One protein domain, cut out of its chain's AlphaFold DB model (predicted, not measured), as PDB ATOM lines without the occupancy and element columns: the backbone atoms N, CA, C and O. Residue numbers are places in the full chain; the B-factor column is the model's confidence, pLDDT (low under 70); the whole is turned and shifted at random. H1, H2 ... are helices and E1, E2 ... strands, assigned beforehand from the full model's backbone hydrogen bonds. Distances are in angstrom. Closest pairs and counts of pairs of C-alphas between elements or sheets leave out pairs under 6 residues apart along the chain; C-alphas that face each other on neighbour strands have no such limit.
ATOM      1  N   SER A 248      93.278 135.676 182.872       75.62
ATOM      2  CA  SER A 248      92.384 134.821 182.087       75.62
ATOM      3  C   SER A 248      92.685 134.972 180.591       75.62
ATOM      4  O   SER A 248      92.581 136.083 180.071       75.62
ATOM      5  N   PRO A 249      93.071 133.906 179.867       78.31
ATOM      6  CA  PRO A 249      93.174 133.972 178.414       78.31
ATOM      7  C   PRO A 249      91.771 134.004 177.792       78.31
ATOM      8  O   PRO A 249      90.930 133.168 178.119       78.31
ATOM      9  N   VAL A 250      91.524 134.948 176.886       83.44
ATOM     10  CA  VAL A 250      90.216 135.177 176.250       83.44
ATOM     11  C   VAL A 250      90.370 135.384 174.746       83.44
ATOM     12  O   VAL A 250      91.424 135.822 174.288       83.44
ATOM     13  N   ASP A 251      89.331 135.046 173.983       88.31
ATOM     14  CA  ASP A 251      89.250 135.317 172.544       88.31
ATOM     15  C   ASP A 251      88.152 136.352 172.318       88.31
ATOM     16  O   ASP A 251      86.969 136.011 172.318       88.31
ATOM     17  N   LEU A 252      88.533 137.624 172.195       88.06
ATOM     18  CA  LEU A 252      87.578 138.718 172.040       88.06
ATOM     19  C   LEU A 252      87.687 139.247 170.604       88.06
ATOM     20  O   LEU A 252      88.779 139.632 170.199       88.06
ATOM     21  N   PRO A 253      86.603 139.216 169.807       86.81
ATOM     22  CA  PRO A 253      86.676 139.480 168.369       86.81
ATOM     23  C   PRO A 253      86.943 140.948 168.021       86.81
ATOM     24  O   PRO A 253      87.499 141.223 166.963       86.81
ATOM     25  N   ASP A 254      86.561 141.883 168.893       89.12
ATOM     26  CA  ASP A 254      86.715 143.320 168.678       89.12
ATOM     27  C   ASP A 254      86.798 144.104 170.005       89.12
ATOM     28  O   ASP A 254      86.676 143.550 171.103       89.12
ATOM     29  N   GLN A 255      86.997 145.422 169.906       85.06
ATOM     30  CA  GLN A 255      87.077 146.319 171.065       85.06
ATOM     31  C   GLN A 255      85.764 146.425 171.859       85.06
ATOM     32  O   GLN A 255      85.800 146.645 173.072       85.06
ATOM     33  N   ALA A 256      84.602 146.263 171.219       86.88
ATOM     34  CA  ALA A 256      83.318 146.310 171.915       86.88
ATOM     35  C   ALA A 256      83.152 145.077 172.819       86.88
ATOM     36  O   ALA A 256      82.749 145.199 173.977       86.88
ATOM     37  N   ALA A 257      83.562 143.904 172.333       87.69
ATOM     38  CA  ALA A 257      83.631 142.672 173.105       87.69
ATOM     39  C   ALA A 257      84.665 142.756 174.241       87.69
ATOM     40  O   ALA A 257      84.387 142.276 175.341       87.69
ATOM     41  N   GLN A 258      85.812 143.419 174.024       88.69
ATOM     42  CA  GLN A 258      86.774 143.731 175.094       88.69
ATOM     43  C   GLN A 258      86.128 144.525 176.229       88.69
ATOM     44  O   GLN A 258      86.213 144.126 177.393       88.69
ATOM     45  N   GLN A 259      85.444 145.624 175.906       85.75
ATOM     46  CA  GLN A 259      84.788 146.461 176.910       85.75
ATOM     47  C   GLN A 259      83.652 145.721 177.624       85.75
ATOM     48  O   GLN A 259      83.582 145.764 178.852       85.75
ATOM     49  N   ALA A 260      82.803 145.001 176.886       85.62
ATOM     50  CA  ALA A 260      81.697 144.234 177.456       85.62
ATOM     51  C   ALA A 260      82.185 143.120 178.399       85.62
ATOM     52  O   ALA A 260      81.645 142.963 179.494       85.62
ATOM     53  N   HIS A 261      83.236 142.387 178.015       87.25
ATOM     54  CA  HIS A 261      83.838 141.356 178.859       87.25
ATOM     55  C   HIS A 261      84.429 141.961 180.136       87.25
ATOM     56  O   HIS A 261      84.070 141.567 181.246       87.25
ATOM     57  N   MET A 262      85.281 142.983 179.996       86.81
ATOM     58  CA  MET A 262      85.925 143.621 181.144       86.81
ATOM     59  C   MET A 262      84.918 144.331 182.062       86.81
ATOM     60  O   MET A 262      85.163 144.434 183.265       86.81
ATOM     61  N   ALA A 263      83.768 144.788 181.556       84.88
ATOM     62  CA  ALA A 263      82.689 145.330 182.382       84.88
ATOM     63  C   ALA A 263      82.125 144.280 183.358       84.88
ATOM     64  O   ALA A 263      81.876 144.617 184.515       84.88
ATOM     65  N   GLN A 264      82.007 143.020 182.923       81.81
ATOM     66  CA  GLN A 264      81.507 141.893 183.724       81.81
ATOM     67  C   GLN A 264      82.554 141.318 184.681       81.81
ATOM     68  O   GLN A 264      82.209 140.777 185.731       81.81
ATOM     69  N   CYS A 265      83.837 141.429 184.339       76.88
ATOM     70  CA  CYS A 265      84.910 141.014 185.229       76.88
ATOM     71  C   CYS A 265      84.881 141.821 186.535       76.88
ATOM     72  O   CYS A 265      84.596 143.025 186.537       76.88
ATOM     73  N   ALA A 266      85.256 141.186 187.649       75.81
ATOM     74  CA  ALA A 266      85.492 141.909 188.891       75.81
ATOM     75  C   ALA A 266      86.499 143.048 188.645       75.81
ATOM     76  O   ALA A 266      87.358 142.951 187.757       75.81
ATOM     77  N   ASN A 267      86.455 144.111 189.457       79.19
ATOM     78  CA  ASN A 267      87.605 145.026 189.567       79.19
ATOM     79  C   ASN A 267      88.878 144.192 189.799       79.19
ATOM     80  O   ASN A 267      88.741 143.028 190.130       79.19
ATOM     81  N   HIS A 268      90.086 144.715 189.589       75.62
ATOM     82  CA  HIS A 268      91.348 143.951 189.721       75.62
ATOM     83  C   HIS A 268      91.548 142.740 188.779       75.62
ATOM     84  O   HIS A 268      92.524 142.007 188.932       75.62
ATOM     85  N   SER A 269      90.674 142.522 187.793       79.38
ATOM     86  CA  SER A 269      90.831 141.421 186.833       79.38
ATOM     87  C   SER A 269      91.893 141.718 185.774       79.38
ATOM     88  O   SER A 269      91.990 142.841 185.275       79.38
ATOM     89  N   LEU A 270      92.655 140.690 185.394       84.88
ATOM     90  CA  LEU A 270      93.598 140.735 184.282       84.88
ATOM     91  C   LEU A 270      93.186 139.695 183.244       84.88
ATOM     92  O   LEU A 270      92.939 138.537 183.582       84.88
ATOM     93  N   CYS A 271      93.151 140.088 181.977       85.69
ATOM     94  CA  CYS A 271      92.857 139.182 180.873       85.69
ATOM     95  C   CYS A 271      93.929 139.313 179.796       85.69
ATOM     96  O   CYS A 271      94.401 140.412 179.523       85.69
ATOM     97  N   PHE A 272      94.309 138.202 179.174       89.12
ATOM     98  CA  PHE A 272      95.125 138.230 177.965       89.12
ATOM     99  C   PHE A 272      94.229 137.940 176.767       89.12
ATOM    100  O   PHE A 272      93.734 136.821 176.615       89.12
ATOM    101  N   ASP A 273      94.018 138.953 175.934       89.88
ATOM    102  CA  ASP A 273      93.291 138.824 174.681       89.88
ATOM    103  C   ASP A 273      94.201 138.173 173.639       89.88
ATOM    104  O   ASP A 273      95.165 138.777 173.166       89.88
ATOM    105  N   ARG A 274      93.899 136.925 173.280       86.56
ATOM    106  CA  ARG A 274      94.696 136.146 172.328       86.56
ATOM    107  C   ARG A 274      94.506 136.602 170.884       86.56
ATOM    108  O   ARG A 274      95.430 136.418 170.093       86.56
ATOM    109  N   VAL A 275      93.353 137.185 170.550       88.88
ATOM    110  CA  VAL A 275      93.034 137.662 169.196       88.88
ATOM    111  C   VAL A 275      93.865 138.902 168.898       88.88
ATOM    112  O   VAL A 275      94.598 138.944 167.913       88.88
ATOM    113  N   HIS A 276      93.822 139.877 169.804       88.94
ATOM    114  CA  HIS A 276      94.547 141.139 169.651       88.94
ATOM    115  C   HIS A 276      95.975 141.085 170.206       88.94
ATOM    116  O   HIS A 276      96.741 142.028 170.023       88.94
ATOM    117  N   GLN A 277      96.332 139.992 170.890       89.44
ATOM    118  CA  GLN A 277      97.596 139.813 171.612       89.44
ATOM    119  C   GLN A 277      97.842 140.935 172.651       89.44
ATOM    120  O   GLN A 277      98.973 141.357 172.893       89.44
ATOM    121  N   GLN A 278      96.733 141.436 173.206       91.56
ATOM    122  CA  GLN A 278      96.542 142.464 174.239       91.56
ATOM    123  C   GLN A 278      96.670 141.934 175.682       91.56
ATOM    124  O   GLN A 278      96.060 140.910 175.980       91.56
ATOM    125  N   LEU A 279      97.316 142.637 176.623       91.31
ATOM    126  CA  LEU A 279      97.008 142.478 178.053       91.31
ATOM    127  C   LEU A 279      95.986 143.544 178.482       91.31
ATOM    128  O   LEU A 279      96.237 144.740 178.368       91.31
ATOM    129  N   LEU A 280      94.840 143.105 178.993       91.81
ATOM    130  CA  LEU A 280      93.757 143.939 179.511       91.81
ATOM    131  C   LEU A 280      93.811 143.938 181.040       91.81
ATOM    132  O   LEU A 280      93.835 142.873 181.661       91.81
ATOM    133  N   ILE A 281      93.810 145.116 181.660       89.69
ATOM    134  CA  ILE A 281      93.885 145.265 183.117       89.69
ATOM    135  C   ILE A 281      92.715 146.124 183.596       89.69
ATOM    136  O   ILE A 281      92.554 147.253 183.142       89.69
ATOM    137  N   LYS A 282      91.913 145.621 184.543       87.88
ATOM    138  CA  LYS A 282      90.896 146.416 185.249       87.88
ATOM    139  C   LYS A 282      91.423 146.835 186.613       87.88
ATOM    140  O   LYS A 282      91.709 145.996 187.463       87.88
ATOM    141  N   SER A 283      91.551 148.137 186.841       82.75
ATOM    142  CA  SER A 283      92.037 148.697 188.101       82.75
ATOM    143  C   SER A 283      91.054 148.446 189.256       82.75
ATOM    144  O   SER A 283      89.918 148.001 189.064       82.75
ATOM    145  N   ARG A 284      91.465 148.768 190.492       75.50
ATOM    146  CA  ARG A 284      90.567 148.700 191.664       75.50
ATOM    147  C   ARG A 284      89.356 149.623 191.547       75.50
ATOM    148  O   ARG A 284      88.305 149.314 192.098       75.50
ATOM    149  N   GLN A 285      89.519 150.737 190.839       81.44
ATOM    150  CA  GLN A 285      88.479 151.738 190.602       81.44
ATOM    151  C   GLN A 285      87.600 151.382 189.391       81.44
ATOM    152  O   GLN A 285      86.737 152.164 189.011       81.44
ATOM    153  N   GLY A 286      87.818 150.215 188.770       82.81
ATOM    154  CA  GLY A 286      87.030 149.729 187.638       82.81
ATOM    155  C   GLY A 286      87.458 150.269 186.272       82.81
ATOM    156  O   GLY A 286      86.832 149.921 185.275       82.81
ATOM    157  N   GLN A 287      88.526 151.070 186.198       88.62
ATOM    158  CA  GLN A 287      89.067 151.568 184.928       88.62
ATOM    159  C   GLN A 287      89.785 150.448 184.174       88.62
ATOM    160  O   GLN A 287      90.566 149.712 184.774       88.62
ATOM    161  N   VAL A 288      89.541 150.337 182.870       90.00
ATOM    162  CA  VAL A 288      90.166 149.330 182.003       90.00
ATOM    163  C   VAL A 288      91.298 149.974 181.207       90.00
ATOM    164  O   VAL A 288      91.092 151.003 180.568       90.00
ATOM    165  N   SER A 289      92.475 149.357 181.222       91.44
ATOM    166  CA  SER A 289      93.624 149.729 180.399       91.44
ATOM    167  C   SER A 289      94.065 148.565 179.511       91.44
ATOM    168  O   SER A 289      93.906 147.392 179.861       91.44
ATOM    169  N   VAL A 290      94.605 148.903 178.340       92.88
ATOM    170  CA  VAL A 290      95.035 147.960 177.302       92.88
ATOM    171  C   VAL A 290      96.530 148.129 177.082       92.88
ATOM    172  O   VAL A 290      97.003 149.245 176.880       92.88
ATOM    173  N   HIS A 291      97.269 147.026 177.123       93.62
ATOM    174  CA  HIS A 291      98.725 147.027 177.115       93.62
ATOM    175  C   HIS A 291      99.251 146.098 176.020       93.62
ATOM    176  O   HIS A 291      99.112 144.879 176.153       93.62
ATOM    177  N   PRO A 292      99.847 146.637 174.942       92.62
ATOM    178  CA  PRO A 292     100.474 145.832 173.901       92.62
ATOM    179  C   PRO A 292     101.812 145.246 174.362       92.62
ATOM    180  O   PRO A 292     102.379 145.642 175.387       92.62
ATOM    181  N   PHE A 293     102.333 144.302 173.573       92.00
ATOM    182  CA  PHE A 293     103.735 143.900 173.665       92.00
ATOM    183  C   PHE A 293     104.637 145.129 173.538       92.00
ATOM    184  O   PHE A 293     104.349 146.035 172.753       92.00
ATOM    185  N   LYS A 294     105.734 145.159 174.296       90.62
ATOM    186  CA  LYS A 294     106.726 146.224 174.142       90.62
ATOM    187  C   LYS A 294     107.331 146.187 172.746       90.62
ATOM    188  O   LYS A 294     107.536 145.122 172.167       90.62
ATOM    189  N   THR A 295     107.688 147.360 172.243       85.88
ATOM    190  CA  THR A 295     108.284 147.523 170.912       85.88
ATOM    191  C   THR A 295     109.673 146.891 170.782       85.88
ATOM    192  O   THR A 295     110.109 146.622 169.668       85.88
ATOM    193  N   ASP A 296     110.376 146.660 171.894       86.31
ATOM    194  CA  ASP A 296     111.714 146.052 171.956       86.31
ATOM    195  C   ASP A 296     111.694 144.525 172.173       86.31
ATOM    196  O   ASP A 296     112.746 143.881 172.201       86.31
ATOM    197  N   VAL A 297     110.512 143.916 172.309       85.69
ATOM    198  CA  VAL A 297     110.372 142.461 172.421       85.69
ATOM    199  C   VAL A 297     110.456 141.846 171.030       85.69
ATOM    200  O   VAL A 297     109.577 142.028 170.193       85.69
ATOM    201  N   ASP A 298     111.519 141.078 170.788       86.38
ATOM    202  CA  ASP A 298     111.707 140.411 169.504       86.38
ATOM    203  C   ASP A 298     110.611 139.349 169.214       86.38
ATOM    204  O   ASP A 298     110.023 138.763 170.138       86.38
ATOM    205  N   PRO A 299     110.354 139.029 167.928       85.81
ATOM    206  CA  PRO A 299     109.332 138.054 167.544       85.81
ATOM    207  C   PRO A 299     109.539 136.643 168.119       85.81
ATOM    208  O   PRO A 299     108.572 135.899 168.307       85.81
ATOM    209  N   ALA A 300     110.781 136.241 168.417       86.50
ATOM    210  CA  ALA A 300     111.067 134.931 168.995       86.50
ATOM    211  C   ALA A 300     110.638 134.868 170.469       86.50
ATOM    212  O   ALA A 300     110.058 133.866 170.898       86.50
ATOM    213  N   ARG A 301     110.840 135.949 171.232       85.00
ATOM    214  CA  ARG A 301     110.351 136.104 172.609       85.00
ATOM    215  C   ARG A 301     108.830 136.171 172.672       85.00
ATOM    216  O   ARG A 301     108.246 135.484 173.510       85.00
ATOM    217  N   GLN A 302     108.184 136.899 171.762       87.56
ATOM    218  CA  GLN A 302     106.720 136.921 171.651       87.56
ATOM    219  C   GLN A 302     106.162 135.521 171.353       87.56
ATOM    220  O   GLN A 302     105.275 135.031 172.053       87.56
ATOM    221  N   LYS A 303     106.751 134.804 170.388       85.88
ATOM    222  CA  LYS A 303     106.372 133.417 170.072       85.88
ATOM    223  C   LYS A 303     106.611 132.464 171.246       85.88
ATOM    224  O   LYS A 303     105.792 131.577 171.491       85.88
ATOM    225  N   ALA A 304     107.701 132.639 171.994       85.50
ATOM    226  CA  ALA A 304     107.986 131.854 173.192       85.50
ATOM    227  C   ALA A 304     106.966 132.117 174.310       85.50
ATOM    228  O   ALA A 304     106.527 131.167 174.961       85.50
ATOM    229  N   PHE A 305     106.557 133.374 174.504       87.50
ATOM    230  CA  PHE A 305     105.493 133.742 175.433       87.50
ATOM    231  C   PHE A 305     104.168 133.077 175.044       87.50
ATOM    232  O   PHE A 305     103.596 132.364 175.863       87.50
ATOM    233  N   LEU A 306     103.729 133.208 173.788       86.06
ATOM    234  CA  LEU A 306     102.478 132.603 173.310       86.06
ATOM    235  C   LEU A 306     102.503 131.068 173.408       86.06
ATOM    236  O   LEU A 306     101.535 130.455 173.854       86.06
ATOM    237  N   LYS A 307     103.636 130.432 173.077       83.38
ATOM    238  CA  LYS A 307     103.815 128.980 173.244       83.38
ATOM    239  C   LYS A 307     103.714 128.564 174.712       83.38
ATOM    240  O   LYS A 307     103.082 127.552 175.022       83.38
ATOM    241  N   ARG A 308     104.331 129.322 175.626       81.31
ATOM    242  CA  ARG A 308     104.201 129.077 177.071       81.31
ATOM    243  C   ARG A 308     102.775 129.308 177.536       81.31
ATOM    244  O   ARG A 308     102.292 128.500 178.307       81.31
ATOM    245  N   LEU A 309     102.081 130.329 177.044       79.00
ATOM    246  CA  LEU A 309     100.693 130.580 177.413       79.00
ATOM    247  C   LEU A 309      99.786 129.404 177.017       79.00
ATOM    248  O   LEU A 309      98.955 128.984 177.813       79.00
ATOM    249  N   ALA A 310      99.997 128.823 175.832       73.19
ATOM    250  CA  ALA A 310      99.230 127.675 175.350       73.19
ATOM    251  C   ALA A 310      99.519 126.362 176.107       73.19
ATOM    252  O   ALA A 310      98.640 125.514 176.220       73.19
ATOM    253  N   THR A 311     100.744 126.171 176.607       67.12
ATOM    254  CA  THR A 311     101.188 124.887 177.196       67.12
ATOM    255  C   THR A 311     101.296 124.908 178.721       67.12
ATOM    256  O   THR A 311     101.130 123.882 179.374       67.12
ATOM    257  N   ARG A 312     101.603 126.072 179.292       67.75
ATOM    258  CA  ARG A 312     101.829 126.345 180.717       67.75
ATOM    259  C   ARG A 312     101.337 127.765 181.042       67.75
ATOM    260  O   ARG A 312     102.150 128.632 181.382       67.75
ATOM    261  N   PRO A 313     100.020 128.035 180.951       62.44
ATOM    262  CA  PRO A 313      99.460 129.381 181.117       62.44
ATOM    263  C   PRO A 313      99.891 130.022 182.438       62.44
ATOM    264  O   PRO A 313     100.281 131.182 182.494       62.44
ATOM    265  N   ASN A 314      99.952 129.217 183.492       57.69
ATOM    266  CA  ASN A 314     100.377 129.633 184.822       57.69
ATOM    267  C   ASN A 314     101.824 130.153 184.890       57.69
ATOM    268  O   ASN A 314     102.104 131.051 185.682       57.69
ATOM    269  N   ASP A 315     102.727 129.614 184.069       64.38
ATOM    270  CA  ASP A 315     104.124 130.054 184.019       64.38
ATOM    271  C   ASP A 315     104.287 131.310 183.169       64.38
ATOM    272  O   ASP A 315     105.094 132.166 183.508       64.38
ATOM    273  N   ALA A 316     103.526 131.443 182.077       65.31
ATOM    274  CA  ALA A 316     103.581 132.618 181.207       65.31
ATOM    275  C   ALA A 316     103.076 133.894 181.902       65.31
ATOM    276  O   ALA A 316     103.510 134.993 181.573       65.31
ATOM    277  N   LEU A 317     102.183 133.744 182.878       70.06
ATOM    278  CA  LEU A 317     101.436 134.839 183.496       70.06
ATOM    279  C   LEU A 317     102.038 135.326 184.828       70.06
ATOM    280  O   LEU A 317     101.356 135.965 185.628       70.06
ATOM    281  N   LYS A 318     103.322 135.038 185.083       70.69
ATOM    282  CA  LYS A 318     104.054 135.580 186.239       70.69
ATOM    283  C   LYS A 318     104.332 137.073 186.063       70.69
ATOM    284  O   LYS A 318     104.649 137.519 184.963       70.69
ATOM    285  N   LEU A 319     104.309 137.819 187.171       75.06
ATOM    286  CA  LEU A 319     104.577 139.264 187.210       75.06
ATOM    287  C   LEU A 319     105.848 139.654 186.446       75.06
ATOM    288  O   LEU A 319     105.798 140.527 185.590       75.06
ATOM    289  N   GLU A 320     106.967 138.987 186.722       81.12
ATOM    290  CA  GLU A 320     108.254 139.242 186.061       81.12
ATOM    291  C   GLU A 320     108.198 139.057 184.539       81.12
ATOM    292  O   GLU A 320     108.788 139.835 183.797       81.12
ATOM    293  N   ILE A 321     107.443 138.069 184.056       83.19
ATOM    294  CA  ILE A 321     107.295 137.805 182.626       83.19
ATOM    295  C   ILE A 321     106.405 138.873 181.996       83.19
ATOM    296  O   ILE A 321     106.784 139.443 180.979       83.19
ATOM    297  N   LEU A 322     105.274 139.210 182.620       86.62
ATOM    298  CA  LEU A 322     104.370 140.240 182.103       86.62
ATOM    299  C   LEU A 322     105.036 141.622 182.058       86.62
ATOM    300  O   LEU A 322     104.951 142.303 181.042       86.62
ATOM    301  N   VAL A 323     105.769 142.002 183.111       87.44
ATOM    302  CA  VAL A 323     106.540 143.259 183.172       87.44
ATOM    303  C   VAL A 323     107.627 143.316 182.102       87.44
ATOM    304  O   VAL A 323     107.937 144.390 181.589       87.44
ATOM    305  N   ASN A 324     108.218 142.176 181.747       86.38
ATOM    306  CA  ASN A 324     109.242 142.122 180.711       86.38
ATOM    307  C   ASN A 324     108.661 142.195 179.297       86.38
ATOM    308  O   ASN A 324     109.350 142.677 178.406       86.38
ATOM    309  N   VAL A 325     107.421 141.746 179.100       90.62
ATOM    310  CA  VAL A 325     106.828 141.527 177.775       90.62
ATOM    311  C   VAL A 325     105.857 142.637 177.353       90.62
ATOM    312  O   VAL A 325     105.784 142.937 176.165       90.62
ATOM    313  N   PHE A 326     105.150 143.273 178.291       91.38
ATOM    314  CA  PHE A 326     104.128 144.290 178.004       91.38
ATOM    315  C   PHE A 326     104.553 145.688 178.451       91.38
ATOM    316  O   PHE A 326     105.284 145.844 179.433       91.38
ATOM    317  N   ASP A 327     104.097 146.709 177.725       86.94
ATOM    318  CA  ASP A 327     104.464 148.101 177.992       86.94
ATOM    319  C   ASP A 327     103.538 148.784 179.014       86.94
ATOM    320  O   ASP A 327     102.338 148.516 179.087       86.94
ATOM    321  N   GLY A 328     104.099 149.669 179.841       84.69
ATOM    322  CA  GLY A 328     103.344 150.472 180.814       84.69
ATOM    323  C   GLY A 328     102.673 149.696 181.962       84.69
ATOM    324  O   GLY A 328     101.913 150.281 182.729       84.69
ATOM    325  N   VAL A 329     102.937 148.394 182.121       87.56
ATOM    326  CA  VAL A 329     102.236 147.538 183.103       87.56
ATOM    327  C   VAL A 329     102.857 147.539 184.504       87.56
ATOM    328  O   VAL A 329     102.205 147.141 185.465       87.56
ATOM    329  N   THR A 330     104.114 147.968 184.661       84.94
ATOM    330  CA  THR A 330     104.898 147.754 185.895       84.94
ATOM    331  C   THR A 330     104.250 148.333 187.150       84.94
ATOM    332  O   THR A 330     104.161 147.636 188.160       84.94
ATOM    333  N   ALA A 331     103.807 149.592 187.110       81.31
ATOM    334  CA  ALA A 331     103.183 150.242 188.263       81.31
ATOM    335  C   ALA A 331     101.811 149.623 188.576       81.31
ATOM    336  O   ALA A 331     101.546 149.262 189.717       81.31
ATOM    337  N   LEU A 332     100.995 149.389 187.543       79.75
ATOM    338  CA  LEU A 332      99.658 148.803 187.667       79.75
ATOM    339  C   LEU A 332      99.696 147.391 188.257       79.75
ATOM    340  O   LEU A 332      98.954 147.084 189.186       79.75
ATOM    341  N   LEU A 333     100.590 146.532 187.759       78.44
ATOM    342  CA  LEU A 333     100.737 145.170 188.269       78.44
ATOM    343  C   LEU A 333     101.309 145.143 189.690       78.44
ATOM    344  O   LEU A 333     100.946 144.259 190.465       78.44
ATOM    345  N   ARG A 334     102.172 146.102 190.058       73.81
ATOM    346  CA  ARG A 334     102.624 146.258 191.449       73.81
ATOM    347  C   ARG A 334     101.462 146.663 192.356       73.81
ATOM    348  O   ARG A 334     101.247 145.988 193.355       73.81
ATOM    349  N   ASP A 335     100.664 147.657 191.976       71.88
ATOM    350  CA  ASP A 335      99.507 148.131 192.753       71.88
ATOM    351  C   ASP A 335      98.393 147.085 192.904       71.88
ATOM    352  O   ASP A 335      97.706 147.041 193.935       71.88
ATOM    353  N   LEU A 336      98.215 146.234 191.887       66.75
ATOM    354  CA  LEU A 336      97.299 145.090 191.890       66.75
ATOM    355  C   LEU A 336      97.842 143.891 192.669       66.75
ATOM    356  O   LEU A 336      97.053 143.121 193.206       66.75
ATOM    357  N   ALA A 337      99.162 143.746 192.792       59.56
ATOM    358  CA  ALA A 337      99.770 142.715 193.628       59.56
ATOM    359  C   ALA A 337      99.655 143.035 195.130       59.56
ATOM    360  O   ALA A 337      99.582 142.121 195.947       59.56
ATOM    361  N   THR A 338      99.624 144.313 195.515       50.38
ATOM    362  CA  THR A 338      99.631 144.756 196.924       50.38
ATOM    363  C   THR A 338      98.422 144.304 197.782       50.38
ATOM    364  O   THR A 338      98.645 143.950 198.934       50.38
ATOM    365  N   PRO A 339      97.160 144.260 197.292       45.25
ATOM    366  CA  PRO A 339      95.967 143.867 198.051       45.25
ATOM    367  C   PRO A 339      95.556 142.393 197.850       45.25
ATOM    368  O   PRO A 339      94.894 141.839 198.715       45.25
ATOM    369  N   HIS A 340      95.942 141.719 196.758       44.75
ATOM    370  CA  HIS A 340      95.726 140.266 196.598       44.75
ATOM    371  C   HIS A 340      96.771 139.426 197.330       44.75
ATOM    372  O   HIS A 340      96.640 138.211 197.435       44.75
ATOM    373  N   ARG A 341      97.771 140.092 197.915       45.00
ATOM    374  CA  ARG A 341      98.606 139.576 199.001       45.00
ATOM    375  C   ARG A 341      97.886 139.524 200.356       45.00
ATOM    376  O   ARG A 341      98.540 139.200 201.343       45.00
ATOM    377  N   VAL A 342      96.575 139.795 200.433       42.81
ATOM    378  CA  VAL A 342      95.746 139.331 201.561       42.81
ATOM    379  C   VAL A 342      95.690 137.807 201.448       42.81
ATOM    380  O   VAL A 342      94.846 137.230 200.765       42.81
TER     381      VAL A 342
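This is residues 248 to 342 of the 562 residues of an uncharacterized protein of Pandoraea faecigallinarum (UniProt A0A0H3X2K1). A small twisted sheet of four strands makes the middle of the domain, with H1 packed over one face of it, while H2, H3, H4 and H5 follow one another in a loose train away from H1. Of that train H5 grazes the sheet, and H2, H3 and H4 are not on it. The printed part has 95 residues, with five named helices and four named strands in the order E1 H1 E2 E3 E4 H2 H3 H4 H5; the sheet is mixed, in the order E1 E2 E3 E4, and the class is mixed, helices and strands. The whole is compact, with a radius of gyration of the C-alphas of 12.9 A, and its rounded outline spans 35 by 31 by 24 A.

The sheet holds E1, residues 248 to 250, E2, residues 270 to 273, E3, residues 278 to 282, and E4, residues 288 to 291. E1 begins at C-alpha 248, at (92.384, 134.821, 182.087). E3 is the longest strand, 13.0 A from first to last C-alpha, and E4 measures 10.1 A. H1, residues 255 to 264, is 14.5 A long. H2, residues 299 to 311, is the longest helix at 18.2 A and begins at C-alpha 299, at (109.332, 138.054, 167.544). H3, residues 313 to 316, and H4, residues 319 to 325, are shorter, 5.2 A and 10.0 A. H5, residues 330 to 340, is 16.0 A long and ends at C-alpha 340, at (95.726, 140.266, 196.598).

E2 and E3 are inner strands of the sheet, and E1 and E4 are its edge strands. E1 and E2 are parallel at 28 degrees, with N 250 and O 272 within hydrogen-bond range at 2.9 A. E1, H1 and E2 form a strand-helix-strand unit, two parallel neighbour strands with a helix between, and its crossover is right-handed. E2, E3 and E4 form a meander, each strand the antiparallel neighbour of the one before. In the hairpin of E2 and E3, at 154 degrees, N 271 and O 280 are 2.9 A apart; in that of E3 and E4, at 152 degrees, N 289 and O 281 are 2.8 A apart, both within hydrogen-bond range. From edge to edge the strands' lines turn by 79 degrees. H1 is on the sheet at a height of 9.3 A, over E3 and only just over E2, where 3 of its C-alphas fall. It runs along the strands, at 29 degrees to E3 on the local plane, only just short of slantwise. The closest C-alphas of H1 and E3 are those of Met 262 and Lys 282, 7.0 A apart. H5 only grazes the sheet, with residues 332 to 336. H4 and H5, a helical hairpin, only just touch, with 3 pairs of C-alphas within 8 A; the closest are those of Val 323 and Thr 330, 5.5 A apart, and the helices run opposite ways at a shallow tilt of 21 degrees. H2 and H4 are close but not clearly touching, with the C-alphas of Gln 302 and Val 325 closest at 7.7 A. H2 touches H3 with residues 305 to 309 alone, the closest C-alphas being those of Leu 309 and Ala 316 at 5.2 A. H1 and H5 are apart. In H1, H2 and H4 every O i to N i+4 pair is within hydrogen-bond range; in H5 5 of 7 are, and H3 is too short for such a pair.

The C-alphas of Pro 299 and Val 342 are the two farthest apart in the domain, at 36.7 A. The printed part has no cut and no long link; the link from E4 to H2, 7 residues, is short, and the others are tight. The mean pLDDT of the printed part is 80.9, and residues 311 to 316 and 336 to 342 are under 70.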